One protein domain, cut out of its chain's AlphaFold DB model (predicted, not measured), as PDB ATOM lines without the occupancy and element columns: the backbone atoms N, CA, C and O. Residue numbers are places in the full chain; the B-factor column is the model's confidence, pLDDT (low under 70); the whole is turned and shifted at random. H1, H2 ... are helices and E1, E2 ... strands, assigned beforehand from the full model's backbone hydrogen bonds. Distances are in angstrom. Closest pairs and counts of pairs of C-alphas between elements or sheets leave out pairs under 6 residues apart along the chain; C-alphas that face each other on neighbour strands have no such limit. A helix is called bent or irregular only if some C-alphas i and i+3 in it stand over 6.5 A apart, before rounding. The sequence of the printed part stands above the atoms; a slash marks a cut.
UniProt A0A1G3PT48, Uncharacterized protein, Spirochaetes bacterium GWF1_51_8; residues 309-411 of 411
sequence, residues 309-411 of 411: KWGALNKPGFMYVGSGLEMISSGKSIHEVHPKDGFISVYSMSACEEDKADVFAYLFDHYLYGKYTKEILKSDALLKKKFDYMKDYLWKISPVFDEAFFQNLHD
ATOM      1  N   LYS A 309     -26.943   2.077 -30.048       90.50
ATOM      2  CA  LYS A 309     -26.555   1.949 -28.640       90.50
ATOM      3  C   LYS A 309     -27.789   1.650 -27.807       90.50
ATOM      4  O   LYS A 309     -27.743   0.711 -27.020       90.50
ATOM      5  N   TRP A 310     -28.885   2.366 -28.054       94.25
ATOM      6  CA  TRP A 310     -30.174   2.079 -27.429       94.25
ATOM      7  C   TRP A 310     -30.679   0.679 -27.784       94.25
ATOM      8  O   TRP A 310     -30.961  -0.130 -26.904       94.25
ATOM      9  N   GLY A 311     -30.695   0.333 -29.076       91.19
ATOM     10  CA  GLY A 311     -31.142  -0.980 -29.539       91.19
ATOM     11  C   GLY A 311     -30.339  -2.150 -28.954       91.19
ATOM     12  O   GLY A 311     -30.894  -3.230 -28.755       91.19
ATOM     13  N   ALA A 312     -29.059  -1.946 -28.625       93.69
ATOM     14  CA  ALA A 312     -28.214  -2.948 -27.969       93.69
ATOM     15  C   ALA A 312     -28.570  -3.199 -26.490       93.69
ATOM     16  O   ALA A 312     -28.096  -4.181 -25.916       93.69
ATOM     17  N   LEU A 313     -29.396  -2.344 -25.873       95.69
ATOM     18  CA  LEU A 313     -29.931  -2.552 -24.521       95.69
ATOM     19  C   LEU A 313     -31.077  -3.571 -24.504       95.69
ATOM     20  O   LEU A 313     -31.383  -4.135 -23.453       95.69
ATOM     21  N   ASN A 314     -31.692  -3.836 -25.658       95.00
ATOM     22  CA  ASN A 314     -32.732  -4.847 -25.784       95.00
ATOM     23  C   ASN A 314     -32.165  -6.264 -25.647       95.00
ATOM     24  O   ASN A 314     -30.984  -6.534 -25.884       95.00
ATOM     25  N   LYS A 315     -33.049  -7.216 -25.330       94.25
ATOM     26  CA  LYS A 315     -32.700  -8.639 -25.343       94.25
ATOM     27  C   LYS A 315     -32.169  -9.046 -26.733       94.25
ATOM     28  O   LYS A 315     -32.787  -8.677 -27.736       94.25
ATOM     29  N   PRO A 316     -31.083  -9.840 -26.823       91.38
ATOM     30  CA  PRO A 316     -30.555 -10.294 -28.108       91.38
ATOM     31  C   PRO A 316     -31.632 -10.933 -28.994       91.38
ATOM     32  O   PRO A 316     -32.402 -11.777 -28.535       91.38
ATOM     33  N   GLY A 317     -31.676 -10.524 -30.263       88.00
ATOM     34  CA  GLY A 317     -32.652 -11.004 -31.246       88.00
ATOM     35  C   GLY A 317     -34.016 -10.305 -31.209       88.00
ATOM     36  O   GLY A 317     -34.873 -10.638 -32.024       88.00
ATOM     37  N   PHE A 318     -34.236  -9.346 -30.304       91.06
ATOM     38  CA  PHE A 318     -35.423  -8.496 -30.362       91.06
ATOM     39  C   PHE A 318     -35.408  -7.608 -31.613       91.06
ATOM     40  O   PHE A 318     -34.370  -7.060 -31.986       91.06
ATOM     41  N   MET A 319     -36.579  -7.446 -32.228       87.56
ATOM     42  CA  MET A 319     -36.826  -6.500 -33.311       87.56
ATOM     43  C   MET A 319     -38.106  -5.732 -32.995       87.56
ATOM     44  O   MET A 319     -39.095  -6.336 -32.574       87.56
ATOM     45  N   TYR A 320     -38.063  -4.416 -33.196       88.56
ATOM     46  CA  TYR A 320     -39.241  -3.559 -33.125       88.56
ATOM     47  C   TYR A 320     -40.244  -3.922 -34.226       88.56
ATOM     48  O   TYR A 320     -39.872  -4.519 -35.239       88.56
ATOM     49  N   VAL A 321     -41.514  -3.570 -34.016       75.38
ATOM     50  CA  VAL A 321     -42.598  -3.891 -34.959       75.38
ATOM     51  C   VAL A 321     -42.474  -3.090 -36.258       75.38
ATOM     52  O   VAL A 321     -42.661  -3.673 -37.320       75.38
ATOM     53  N   GLY A 322     -42.094  -1.811 -36.182       69.38
ATOM     54  CA  GLY A 322     -41.837  -0.978 -37.360       69.38
ATOM     55  C   GLY A 322     -42.102   0.508 -37.125       69.38
ATOM     56  O   GLY A 322     -41.233   1.327 -37.411       69.38
ATOM     57  N   SER A 323     -43.273   0.859 -36.584       72.44
ATOM     58  CA  SER A 323     -43.614   2.236 -36.191       72.44
ATOM     59  C   SER A 323     -44.694   2.294 -35.106       72.44
ATOM     60  O   SER A 323     -45.488   1.359 -34.951       72.44
ATOM     61  N   GLY A 324     -44.774   3.427 -34.401       65.94
ATOM     62  CA  GLY A 324     -45.876   3.732 -33.485       65.94
ATOM     63  C   GLY A 324     -47.250   3.673 -34.164       65.94
ATOM     64  O   GLY A 324     -48.179   3.056 -33.640       65.94
ATOM     65  N   LEU A 325     -47.366   4.199 -35.390       67.06
ATOM     66  CA  LEU A 325     -48.608   4.168 -36.174       67.06
ATOM     67  C   LEU A 325     -49.099   2.746 -36.464       67.06
ATOM     68  O   LEU A 325     -50.296   2.478 -36.351       67.06
ATOM     69  N   GLU A 326     -48.200   1.827 -36.820       69.12
ATOM     70  CA  GLU A 326     -48.551   0.416 -37.026       69.12
ATOM     71  C   GLU A 326     -49.062  -0.223 -35.730       69.12
ATOM     72  O   GLU A 326     -50.023  -0.995 -35.755       69.12
ATOM     73  N   MET A 327     -48.467   0.136 -34.587       74.94
ATOM     74  CA  MET A 327     -48.920  -0.339 -33.283       74.94
ATOM     75  C   MET A 327     -50.314   0.199 -32.938       74.94
ATOM     76  O   MET A 327     -51.184  -0.598 -32.584       74.94
ATOM     77  N   ILE A 328     -50.563   1.502 -33.102       68.69
ATOM     78  CA  ILE A 328     -51.881   2.120 -32.860       68.69
ATOM     79  C   ILE A 328     -52.937   1.495 -33.785       68.69
ATOM     80  O   ILE A 328     -54.004   1.078 -33.334       68.69
ATOM     81  N   SER A 329     -52.609   1.335 -35.069       66.81
ATOM     82  CA  SER A 329     -53.496   0.732 -36.075       66.81
ATOM     83  C   SER A 329     -53.812  -0.742 -35.803       66.81
ATOM     84  O   SER A 329     -54.796  -1.266 -36.324       66.81
ATOM     85  N   SER A 330     -53.001  -1.432 -34.994       68.25
ATOM     86  CA  SER A 330     -53.195  -2.855 -34.691       68.25
ATOM     87  C   SER A 330     -54.363  -3.143 -33.737       68.25
ATOM     88  O   SER A 330     -54.736  -4.305 -33.571       68.25
ATOM     89  N   GLY A 331     -54.930  -2.113 -33.093       64.50
ATOM     90  CA  GLY A 331     -56.011  -2.250 -32.110       64.50
ATOM     91  C   GLY A 331     -55.582  -2.900 -30.788       64.50
ATOM     92  O   GLY A 331     -56.431  -3.225 -29.960       64.50
ATOM     93  N   LYS A 332     -54.275  -3.114 -30.580       66.81
ATOM     94  CA  LYS A 332     -53.728  -3.592 -29.305       66.81
ATOM     95  C   LYS A 332     -53.841  -2.511 -28.234       66.81
ATOM     96  O   LYS A 332     -53.770  -1.322 -28.530       66.81
ATOM     97  N   SER A 333     -53.952  -2.938 -26.976       71.50
ATOM     98  CA  SER A 333     -53.843  -2.034 -25.829       71.50
ATOM     99  C   SER A 333     -52.413  -1.503 -25.735       71.50
ATOM    100  O   SER A 333     -51.549  -2.131 -25.128       71.50
ATOM    101  N   ILE A 334     -52.161  -0.348 -26.347       73.62
ATOM    102  CA  ILE A 334     -50.838   0.290 -26.355       73.62
ATOM    103  C   ILE A 334     -50.395   0.753 -24.956       73.62
ATOM    104  O   ILE A 334     -49.203   0.900 -24.711       73.62
ATOM    105  N   HIS A 335     -51.348   0.898 -24.030       74.38
ATOM    106  CA  HIS A 335     -51.137   1.378 -22.661       74.38
ATOM    107  C   HIS A 335     -50.860   0.267 -21.637       74.38
ATOM    108  O   HIS A 335     -50.774   0.544 -20.442       74.38
ATOM    109  N   GLU A 336     -50.771  -1.002 -22.056       86.75
ATOM    110  CA  GLU A 336     -50.392  -2.068 -21.124       86.75
ATOM    111  C   GLU A 336     -48.962  -1.823 -20.622       86.75
ATOM    112  O   GLU A 336     -48.017  -1.736 -21.411       86.75
ATOM    113  N   VAL A 337     -48.833  -1.684 -19.299       90.81
ATOM    114  CA  VAL A 337     -47.578  -1.364 -18.618       90.81
ATOM    115  C   VAL A 337     -46.757  -2.630 -18.428       90.81
ATOM    116  O   VAL A 337     -47.241  -3.624 -17.894       90.81
ATOM    117  N   HIS A 338     -45.491  -2.543 -18.816       94.00
ATOM    118  CA  HIS A 338     -44.473  -3.571 -18.672       94.00
ATOM    119  C   HIS A 338     -44.881  -4.952 -19.224       94.00
ATOM    120  O   HIS A 338     -44.904  -5.943 -18.494       94.00
ATOM    121  N   PRO A 339     -45.170  -5.051 -20.537       92.19
ATOM    122  CA  PRO A 339     -45.604  -6.306 -21.159       92.19
ATOM    123  C   PRO A 339     -44.474  -7.341 -21.278       92.19
ATOM    124  O   PRO A 339     -44.720  -8.515 -21.570       92.19
ATOM    125  N   LYS A 340     -43.214  -6.902 -21.158       93.88
ATOM    126  CA  LYS A 340     -42.022  -7.723 -21.383       93.88
ATOM    127  C   LYS A 340     -40.774  -7.082 -20.780       93.88
ATOM    128  O   LYS A 340     -40.620  -5.864 -20.849       93.88
ATOM    129  N   ASP A 341     -39.837  -7.917 -20.326       95.94
ATOM    130  CA  ASP A 341     -38.491  -7.492 -19.927       95.94
ATOM    131  C   ASP A 341     -37.853  -6.555 -20.966       95.94
ATOM    132  O   ASP A 341     -37.772  -6.868 -22.161       95.94
ATOM    133  N   GLY A 342     -37.346  -5.427 -20.485       96.75
ATOM    134  CA  GLY A 342     -36.731  -4.365 -21.256       96.75
ATOM    135  C   GLY A 342     -37.696  -3.300 -21.766       96.75
ATOM    136  O   GLY A 342     -37.210  -2.355 -22.373       96.75
ATOM    137  N   PHE A 343     -39.010  -3.402 -21.549       97.06
ATOM    138  CA  PHE A 343     -40.001  -2.472 -22.110       97.06
ATOM    139  C   PHE A 343     -40.972  -1.982 -21.038       97.06
ATOM    140  O   PHE A 343     -41.511  -2.785 -20.276       97.06
ATOM    141  N   ILE A 344     -41.195  -0.666 -20.972       96.56
ATOM    142  CA  ILE A 344     -42.081  -0.050 -19.971       96.56
ATOM    143  C   ILE A 344     -43.555  -0.086 -20.392       96.56
ATOM    144  O   ILE A 344     -44.433  -0.075 -19.535       96.56
ATOM    145  N   SER A 345     -43.837  -0.205 -21.692       94.19
ATOM    146  CA  SER A 345     -45.198  -0.296 -22.233       94.19
ATOM    147  C   SER A 345     -45.256  -1.166 -23.500       94.19
ATOM    148  O   SER A 345     -44.225  -1.472 -24.106       94.19
ATOM    149  N   VAL A 346     -46.453  -1.540 -23.957       91.56
ATOM    150  CA  VAL A 346     -46.632  -2.142 -25.297       91.56
ATOM    151  C   VAL A 346     -46.211  -1.182 -26.406       91.56
ATOM    152  O   VAL A 346     -45.615  -1.621 -27.393       91.56
ATOM    153  N   TYR A 347     -46.468   0.116 -26.246       91.38
ATOM    154  CA  TYR A 347     -46.081   1.126 -27.224       91.38
ATOM    155  C   TYR A 347     -44.558   1.231 -27.394       91.38
ATOM    156  O   TYR A 347     -44.083   1.277 -28.529       91.38
ATOM    157  N   SER A 348     -43.777   1.088 -26.318       93.88
ATOM    158  CA  SER A 348     -42.304   1.070 -26.363       93.88
ATOM    159  C   SER A 348     -41.712  -0.079 -27.199       93.88
ATOM    160  O   SER A 348     -40.540  -0.062 -27.561       93.88
ATOM    161  N   MET A 349     -42.505  -1.093 -27.561       92.56
ATOM    162  CA  MET A 349     -42.073  -2.177 -28.455       92.56
ATOM    163  C   MET A 349     -42.274  -1.851 -29.945       92.56
ATOM    164  O   MET A 349     -41.905  -2.659 -30.806       92.56
ATOM    165  N   SER A 350     -42.880  -0.707 -30.269       89.00
ATOM    166  CA  SER A 350     -43.251  -0.336 -31.635       89.00
ATOM    167  C   SER A 350     -42.053   0.097 -32.481       89.00
ATOM    168  O   SER A 350     -41.884  -0.425 -33.584       89.00
ATOM    169  N   ALA A 351     -41.203   0.978 -31.948       88.81
ATOM    170  CA  ALA A 351     -40.021   1.516 -32.610       88.81
ATOM    171  C   ALA A 351     -38.989   2.050 -31.597       88.81
ATOM    172  O   ALA A 351     -39.282   2.202 -30.412       88.81
ATOM    173  N   CYS A 352     -37.760   2.303 -32.057       91.50
ATOM    174  CA  CYS A 352     -36.647   2.706 -31.190       91.50
ATOM    175  C   CYS A 352     -36.868   4.091 -30.567       91.50
ATOM    176  O   CYS A 352     -36.491   4.323 -29.421       91.50
ATOM    177  N   GLU A 353     -37.434   5.012 -31.335       90.44
ATOM    178  CA  GLU A 353     -37.786   6.362 -30.918       90.44
ATOM    179  C   GLU A 353     -38.905   6.356 -29.875       90.44
ATOM    180  O   GLU A 353     -38.781   7.024 -28.853       90.44
ATOM    181  N   GLU A 354     -39.933   5.528 -30.067       92.94
ATOM    182  CA  GLU A 354     -41.065   5.421 -29.138       92.94
ATOM    183  C   GLU A 354     -40.657   4.771 -27.814       92.94
ATOM    184  O   GLU A 354     -41.111   5.171 -26.751       92.94
ATOM    185  N   ASP A 355     -39.735   3.808 -27.856       96.19
ATOM    186  CA  ASP A 355     -39.144   3.198 -26.663       96.19
ATOM    187  C   ASP A 355     -38.384   4.209 -25.802       96.19
ATOM    188  O   ASP A 355     -38.535   4.249 -24.582       96.19
ATOM    189  N   LYS A 356     -37.580   5.064 -26.443       97.44
ATOM    190  CA  LYS A 356     -36.874   6.144 -25.751       97.44
ATOM    191  C   LYS A 356     -37.852   7.173 -25.185       97.44
ATOM    192  O   LYS A 356     -37.687   7.567 -24.032       97.44
ATOM    193  N   ALA A 357     -38.851   7.576 -25.970       96.44
ATOM    194  CA  ALA A 357     -39.863   8.543 -25.558       96.44
ATOM    195  C   ALA A 357     -40.685   8.040 -24.365       96.44
ATOM    196  O   ALA A 357     -40.846   8.773 -23.391       96.44
ATOM    197  N   ASP A 358     -41.071   6.763 -24.363       96.94
ATOM    198  CA  ASP A 358     -41.751   6.142 -23.228       96.94
ATOM    199  C   ASP A 358     -40.860   6.073 -21.988       96.94
ATOM    200  O   ASP A 358     -41.297   6.417 -20.891       96.94
ATOM    201  N   VAL A 359     -39.597   5.652 -22.128       98.25
ATOM    202  CA  VAL A 359     -38.668   5.635 -20.987       98.25
ATOM    203  C   VAL A 359     -38.471   7.043 -20.427       98.25
ATOM    204  O   VAL A 359     -38.426   7.202 -19.210       98.25
ATOM    205  N   PHE A 360     -38.383   8.063 -21.283       98.38
ATOM    206  CA  PHE A 360     -38.309   9.453 -20.846       98.38
ATOM    207  C   PHE A 360     -39.587   9.890 -20.122       98.38
ATOM    208  O   PHE A 360     -39.502  10.423 -19.020       98.38
ATOM    209  N   ALA A 361     -40.764   9.614 -20.687       97.44
ATOM    210  CA  ALA A 361     -42.039   9.999 -20.090       97.44
ATOM    211  C   ALA A 361     -42.259   9.350 -18.721       97.44
ATOM    212  O   ALA A 361     -42.614  10.034 -17.768       97.44
ATOM    213  N   TYR A 362     -41.952   8.059 -18.584       97.25
ATOM    214  CA  TYR A 362     -42.032   7.341 -17.307       97.25
ATOM    215  C   TYR A 362     -40.911   7.690 -16.320       97.25
ATOM    216  O   TYR A 362     -41.011   7.321 -15.148       97.25
ATOM    217  N   LEU A 363     -39.825   8.316 -16.786       97.75
ATOM    218  CA  LEU A 363     -38.761   8.846 -15.935       97.75
ATOM    219  C   LEU A 363     -39.132  10.216 -15.376       97.75
ATOM    220  O   LEU A 363     -38.808  10.473 -14.220       97.75
ATOM    221  N   PHE A 364     -39.748  11.082 -16.182       97.25
ATOM    222  CA  PHE A 364     -40.082  12.436 -15.755       97.25
ATOM    223  C   PHE A 364     -41.363  12.480 -14.938       97.25
ATOM    224  O   PHE A 364     -41.323  12.937 -13.803       97.25
ATOM    225  N   ASP A 365     -42.441  11.882 -15.451       94.81
ATOM    226  CA  ASP A 365     -43.747  11.957 -14.810       94.81
ATOM    227  C   ASP A 365     -43.713  11.290 -13.425       94.81
ATOM    228  O   ASP A 365     -43.676  10.057 -13.297       94.81
ATOM    229  N   HIS A 366     -43.735  12.112 -12.371       90.00
ATOM    230  CA  HIS A 366     -43.639  11.654 -10.983       90.00
ATOM    231  C   HIS A 366     -44.707  10.595 -10.646       90.00
ATOM    232  O   HIS A 366     -44.441   9.622  -9.928       90.00
ATOM    233  N   TYR A 367     -45.926  10.745 -11.181       90.06
ATOM    234  CA  TYR A 367     -47.008   9.797 -10.938       90.06
ATOM    235  C   TYR A 367     -46.722   8.441 -11.587       90.06
ATOM    236  O   TYR A 367     -46.829   7.411 -10.912       90.06
ATOM    237  N   LEU A 368     -46.333   8.413 -12.865       92.31
ATOM    238  CA  LEU A 368     -45.967   7.172 -13.554       92.31
ATOM    239  C   LEU A 368     -44.747   6.513 -12.910       92.31
ATOM    240  O   LEU A 368     -44.738   5.288 -12.721       92.31
ATOM    241  N   TYR A 369     -43.759   7.319 -12.512       94.75
ATOM    242  CA  TYR A 369     -42.552   6.825 -11.873       94.75
ATOM    243  C   TYR A 369     -42.861   6.123 -10.548       94.75
ATOM    244  O   TYR A 369     -42.464   4.971 -10.334       94.75
ATOM    245  N   GLY A 370     -43.616   6.787  -9.670       93.31
ATOM    246  CA  GLY A 370     -43.996   6.250  -8.366       93.31
ATOM    247  C   GLY A 370     -44.955   5.061  -8.456       93.31
ATOM    248  O   GLY A 370     -44.798   4.089  -7.717       93.31
ATOM    249  N   LYS A 371     -45.935   5.112  -9.368       92.44
ATOM    250  CA  LYS A 371     -46.978   4.083  -9.492       92.44
ATOM    251  C   LYS A 371     -46.488   2.798 -10.152       92.44
ATOM    252  O   LYS A 371     -46.932   1.718  -9.764       92.44
ATOM    253  N   TYR A 372     -45.622   2.909 -11.157       93.19
ATOM    254  CA  TYR A 372     -45.218   1.776 -11.987       93.19
ATOM    255  C   TYR A 372     -43.704   1.578 -11.982       93.19
ATOM    256  O   TYR A 372     -43.217   0.514 -11.593       93.19
ATOM    257  N   THR A 373     -42.953   2.598 -12.396       95.19
ATOM    258  CA  THR A 373     -41.535   2.465 -12.747       95.19
ATOM    259  C   THR A 373     -40.688   1.968 -11.580       95.19
ATOM    260  O   THR A 373     -39.933   1.008 -11.732       95.19
ATOM    261  N   LYS A 374     -40.832   2.570 -10.393       95.25
ATOM    262  CA  LYS A 374     -39.970   2.302  -9.231       95.25
ATOM    263  C   LYS A 374     -39.908   0.824  -8.846       95.25
ATOM    264  O   LYS A 374     -38.835   0.333  -8.503       95.25
ATOM    265  N   GLU A 375     -41.034   0.115  -8.896       95.44
ATOM    266  CA  GLU A 375     -41.075  -1.314  -8.566       95.44
ATOM    267  C   GLU A 375     -40.571  -2.182  -9.723       95.44
ATOM    268  O   GLU A 375     -39.786  -3.099  -9.487       95.44
ATOM    269  N   ILE A 376     -40.928  -1.854 -10.969       97.06
ATOM    270  CA  ILE A 376     -40.475  -2.599 -12.156       97.06
ATOM    271  C   ILE A 376     -38.942  -2.593 -12.253       97.06
ATOM    272  O   ILE A 376     -38.328  -3.633 -12.503       97.06
ATOM    273  N   LEU A 377     -38.302  -1.447 -11.992       97.25
ATOM    274  CA  LEU A 377     -36.843  -1.309 -12.079       97.25
ATOM    275  C   LEU A 377     -36.073  -2.157 -11.053       97.25
ATOM    276  O   LEU A 377     -34.874  -2.380 -11.234       97.25
ATOM    277  N   LYS A 378     -36.730  -2.653  -9.994       96.81
ATOM    278  CA  LYS A 378     -36.112  -3.587  -9.037       96.81
ATOM    279  C   LYS A 378     -36.004  -5.005  -9.595       96.81
ATOM    280  O   LYS A 378     -35.101  -5.737  -9.195       96.81
ATOM    281  N   SER A 379     -36.919  -5.399 -10.480       95.88
ATOM    282  CA  SER A 379     -36.996  -6.757 -11.031       95.88
ATOM    283  C   SER A 379     -36.476  -6.875 -12.463       95.88
ATOM    284  O   SER A 379     -35.981  -7.938 -12.831       95.88
ATOM    285  N   ASP A 380     -36.540  -5.808 -13.261       98.06
ATOM    286  CA  ASP A 380     -36.121  -5.828 -14.662       98.06
ATOM    287  C   ASP A 380     -34.789  -5.098 -14.887       98.06
ATOM    288  O   ASP A 380     -34.709  -3.879 -15.067       98.06
ATOM    289  N   ALA A 381     -33.711  -5.882 -14.942       97.50
ATOM    290  CA  ALA A 381     -32.367  -5.371 -15.187       97.50
ATOM    291  C   ALA A 381     -32.149  -4.832 -16.615       97.50
ATOM    292  O   ALA A 381     -31.206  -4.065 -16.823       97.50
ATOM    293  N   LEU A 382     -32.949  -5.238 -17.610       97.62
ATOM    294  CA  LEU A 382     -32.849  -4.696 -18.971       97.62
ATOM    295  C   LEU A 382     -33.482  -3.309 -19.031       97.62
ATOM    296  O   LEU A 382     -32.853  -2.380 -19.537       97.62
ATOM    297  N   LEU A 383     -34.675  -3.149 -18.456       98.31
ATOM    298  CA  LEU A 383     -35.331  -1.847 -18.408       98.31
ATOM    299  C   LEU A 383     -34.543  -0.866 -17.539       98.31
ATOM    300  O   LEU A 383     -34.328   0.272 -17.952       98.31
ATOM    301  N   LYS A 384     -33.986  -1.316 -16.406       98.38
ATOM    302  CA  LYS A 384     -33.101  -0.474 -15.589       98.38
ATOM    303  C   LYS A 384     -31.930   0.100 -16.389       98.38
ATOM    304  O   LYS A 384     -31.650   1.287 -16.273       98.38
ATOM    305  N   LYS A 385     -31.287  -0.692 -17.256       98.31
ATOM    306  CA  LYS A 385     -30.197  -0.191 -18.115       98.31
ATOM    307  C   LYS A 385     -30.652   0.912 -19.072       98.31
ATOM    308  O   LYS A 385     -29.856   1.797 -19.367       98.31
ATOM    309  N   LYS A 386     -31.897   0.873 -19.558       98.56
ATOM    310  CA  LYS A 386     -32.463   1.935 -20.405       98.56
ATOM    311  C   LYS A 386     -32.698   3.221 -19.624       98.56
ATOM    312  O   LYS A 386     -32.319   4.285 -20.099       98.56
ATOM    313  N   PHE A 387     -33.247   3.122 -18.413       98.44
ATOM    314  CA  PHE A 387     -33.401   4.278 -17.526       98.44
ATOM    315  C   PHE A 387     -32.045   4.883 -17.143       98.44
ATOM    316  O   PHE A 387     -31.872   6.095 -17.240       98.44
ATOM    317  N   ASP A 388     -31.059   4.050 -16.794       98.06
ATOM    318  CA  ASP A 388     -29.694   4.506 -16.509       98.06
ATOM    319  C   ASP A 388     -29.076   5.195 -17.747       98.06
ATOM    320  O   ASP A 388     -28.515   6.283 -17.637       98.06
ATOM    321  N   TYR A 389     -29.245   4.620 -18.947       97.75
ATOM    322  CA  TYR A 389     -28.788   5.240 -20.197       97.75
ATOM    323  C   TYR A 389     -29.479   6.582 -20.468       97.75
ATOM    324  O   TYR A 389     -28.819   7.518 -20.913       97.75
ATOM    325  N   MET A 390     -30.786   6.691 -20.211       98.12
ATOM    326  CA  MET A 390     -31.546   7.929 -20.395       98.12
ATOM    327  C   MET A 390     -31.051   9.034 -19.454       98.12
ATOM    328  O   MET A 390     -30.815  10.155 -19.901       98.12
ATOM    329  N   LYS A 391     -30.805   8.719 -18.176       98.06
ATOM    330  CA  LYS A 391     -30.199   9.665 -17.224       98.06
ATOM    331  C   LYS A 391     -28.818  10.129 -17.699       98.06
ATOM    332  O   LYS A 391     -28.565  11.327 -17.780       98.06
ATOM    333  N   ASP A 392     -27.962   9.195 -18.118       97.00
ATOM    334  CA  ASP A 392     -26.638   9.496 -18.682       97.00
ATOM    335  C   ASP A 392     -26.708  10.346 -19.960       97.00
ATOM    336  O   ASP A 392     -25.811  11.147 -20.241       97.00
ATOM    337  N   TYR A 393     -27.724  10.121 -20.793       95.44
ATOM    338  CA  TYR A 393     -27.973  10.884 -22.012       95.44
ATOM    339  C   TYR A 393     -28.353  12.330 -21.683       95.44
ATOM    340  O   TYR A 393     -27.738  13.258 -22.211       95.44
ATOM    341  N   LEU A 394     -29.287  12.524 -20.752       96.62
ATOM    342  CA  LEU A 394     -29.729  13.844 -20.306       96.62
ATOM    343  C   LEU A 394     -28.610  14.617 -19.610       96.62
ATOM    344  O   LEU A 394     -28.386  15.781 -19.937       96.62
ATOM    345  N   TRP A 395     -27.824  13.961 -18.757       96.50
ATOM    346  CA  TRP A 395     -26.659  14.572 -18.116       96.50
ATOM    347  C   TRP A 395     -25.637  15.112 -19.132       96.50
ATOM    348  O   TRP A 395     -25.075  16.195 -18.955       96.50
ATOM    349  N   LYS A 396     -25.428  14.404 -20.256       93.81
ATOM    350  CA  LYS A 396     -24.557  14.872 -21.355       93.81
ATOM    351  C   LYS A 396     -25.131  16.080 -22.098       93.81
ATOM    352  O   LYS A 396     -24.358  16.856 -22.661       93.81
ATOM    353  N   ILE A 397     -26.456  16.234 -22.130       92.69
ATOM    354  CA  ILE A 397     -27.121  17.412 -22.704       92.69
ATOM    355  C   ILE A 397     -26.959  18.607 -21.763       92.69
ATOM    356  O   ILE A 397     -26.576  19.694 -22.210       92.69
ATOM    357  N   SER A 398     -27.238  18.395 -20.476       93.06
ATOM    358  CA  SER A 398     -27.096  19.389 -19.419       93.06
ATOM    359  C   SER A 398     -26.745  18.723 -18.081       93.06
ATOM    360  O   SER A 398     -27.525  17.902 -17.595       93.06
ATOM    361  N   PRO A 399     -25.636  19.113 -17.424       94.06
ATOM    362  CA  PRO A 399     -25.242  18.550 -16.131       94.06
ATOM    363  C   PRO A 399     -26.235  18.782 -14.985       94.06
ATOM    364  O   PRO A 399     -26.059  18.181 -13.934       94.06
ATOM    365  N   VAL A 400     -27.257  19.628 -15.176       95.50
ATOM    366  CA  VAL A 400     -28.369  19.792 -14.223       95.50
ATOM    367  C   VAL A 400     -29.126  18.483 -13.989       95.50
ATOM    368  O   VAL A 400     -29.692  18.298 -12.924       95.50
ATOM    369  N   PHE A 401     -29.113  17.562 -14.959       96.62
ATOM    370  CA  PHE A 401     -29.699  16.227 -14.833       96.62
ATOM    371  C   PHE A 401     -28.759  15.282 -14.078       96.62
ATOM    372  O   PHE A 401     -28.331  14.254 -14.603       96.62
ATOM    373  N   ASP A 402     -28.379  15.667 -12.866       96.31
ATOM    374  CA  ASP A 402     -27.618  14.822 -11.958       96.31
ATOM    375  C   ASP A 402     -28.540  13.953 -11.087       96.31
ATOM    376  O   ASP A 402     -29.766  13.947 -11.213       96.31
ATOM    377  N   GLU A 403     -27.938  13.166 -10.201       95.25
ATOM    378  CA  GLU A 403     -28.690  12.285  -9.312       95.25
ATOM    379  C   GLU A 403     -29.585  13.068  -8.333       95.25
ATOM    380  O   GLU A 403     -30.673  12.600  -8.006       95.25
ATOM    381  N   ALA A 404     -29.179  14.271  -7.906       96.50
ATOM    382  CA  ALA A 404     -29.978  15.097  -7.005       96.50
ATOM    383  C   ALA A 404     -31.229  15.643  -7.708       96.50
ATOM    384  O   ALA A 404     -32.297  15.689  -7.100       96.50
ATOM    385  N   PHE A 405     -31.127  16.003  -8.991       96.12
ATOM    386  CA  PHE A 405     -32.289  16.370  -9.799       96.12
ATOM    387  C   PHE A 405     -33.322  15.243  -9.836       96.12
ATOM    388  O   PHE A 405     -34.482  15.477  -9.511       96.12
ATOM    389  N   PHE A 406     -32.911  14.018 -10.177       95.38
ATOM    390  CA  PHE A 406     -33.854  12.899 -10.266       95.38
ATOM    391  C   PHE A 406     -34.397  12.467  -8.900       95.38
ATOM    392  O   PHE A 406     -35.532  12.015  -8.835       95.38
ATOM    393  N   GLN A 407     -33.632  12.623  -7.816       92.62
ATOM    394  CA  GLN A 407     -34.154  12.417  -6.461       92.62
ATOM    395  C   GLN A 407     -35.263  13.422  -6.145       92.62
ATOM    396  O   GLN A 407     -36.366  13.010  -5.820       92.62
ATOM    397  N   ASN A 408     -35.017  14.717  -6.364       93.69
ATOM    398  CA  ASN A 408     -36.020  15.762  -6.129       93.69
ATOM    399  C   ASN A 408     -37.241  15.656  -7.053       93.69
ATOM    400  O   ASN A 408     -38.318  16.107  -6.691       93.69
ATOM    401  N   LEU A 409     -37.071  15.111  -8.260       93.50
ATOM    402  CA  LEU A 409     -38.176  14.871  -9.186       93.50
ATOM    403  C   LEU A 409     -39.115  13.761  -8.688       93.50
ATOM    404  O   LEU A 409     -40.286  13.733  -9.055       93.50
ATOM    405  N   HIS A 410     -38.592  12.819  -7.898       91.06
ATOM    406  CA  HIS A 410     -39.287  11.598  -7.471       91.06
ATOM    407  C   HIS A 410     -39.666  11.577  -5.981       91.06
ATOM    408  O   HIS A 410     -40.279  10.594  -5.547       91.06
ATOM    409  N   ASP A 411     -39.285  12.611  -5.230       79.00
ATOM    410  CA  ASP A 411     -39.620  12.859  -3.820       79.00
ATOM    411  C   ASP A 411     -40.840  13.786  -3.696       79.00
ATOM    412  O   ASP A 411     -41.702  13.501  -2.824       79.00
TER     413      ASP A 411
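Overview. This is residues 309 to 411 of the 411 residues of an uncharacterized protein of Spirochaetes bacterium GWF1_51_8 (UniProt A0A1G3PT48). Two helices, H2 and H4, cross about perpendicular, and a third, H3, meets H2 near its last residues and H4 at a corner by their link; the three gather round a very small two-stranded hairpin, E1 and E2, with H2 nearest the middle of the whole. H5 packs on the first residues of H3 towards one end of the longest axis, while the short H1 lies near the other end, joined to a long stretch without a named element, residues 309 to 323. The 103 printed residues hold five named helices and two named strands, in the order H1, E1, E2, H2, H3, H4, H5; the sheet E1 - E2 is antiparallel and the class is mostly helix. The whole is compact, with a radius of gyration of the C-alphas of 13.6 A and spans of 40 by 28 by 24 A.

Along the chain. E1 is residues 337 to 340 and E2 residues 343 to 345. H2, residues 352 to 364, measures 18.6 A from first to last C-alpha. H3, residues 366 to 379, measures 19.6 A and is irregular: C-alphas 371 and 374 are 7.2 A apart. H4, residues 381 to 397, is the longest helix at 24.6 A. H5, residues 403 to 410, measures 10.8 A and ends with C-alpha 410 at (-39.287, 11.598, -7.471). H1, residues 324 to 329, begins with C-alpha 324 at (-45.876, 3.732, -33.485).

Arrangement. E1 and E2 form a hairpin, with N 338 and O 344 2.8 A apart and N 343 and O 340 3.0 A apart, both within hydrogen-bond range. The closest C-alphas of E2 and H2 are those of Ile 344 and Val 359, 6.7 A apart; those of E2 and H4 are Phe 343 and Leu 383, 6.0 A apart. H2 and H4 touch about perpendicular, at 82 degrees, closest at the C-alphas of Val 359 and Phe 387, 6.4 A apart. H3 is the hub, touching H2, H4 and H5. With H2 it makes a steep tilt of 68 degrees, only just short of perpendicular, opposite ways; the closest C-alphas are those of Tyr 362 and Leu 368, 5.4 A apart. H3 and H4 only just touch, only at the corner, with 3 pairs of C-alphas within 8 A, the closest being Leu 377 and Lys 384 at 5.2 A. H5 touches H3 through residues 366 to 370 of H3 alone, closest at the C-alphas of His 366 and His 410, 5.6 A apart. H1 is close to H2 but not clearly touching, with the C-alphas of Gly 324 and Glu 354 6.7 A apart. Every O i to N i+4 pair is within hydrogen-bond range in H1, H2, H4 and H5, but 6 of 10 in H3.

Size, cuts and confidence. The two C-alphas farthest apart are those of Gly 331 and Pro 399, at 40.4 A. The printed part has no cut, no link between named elements is long, and it ends at residue 411, the chain's last. The mean pLDDT of the printed part is 90.8; residues 322, 324 to 326 and 328 to 332 are under 70.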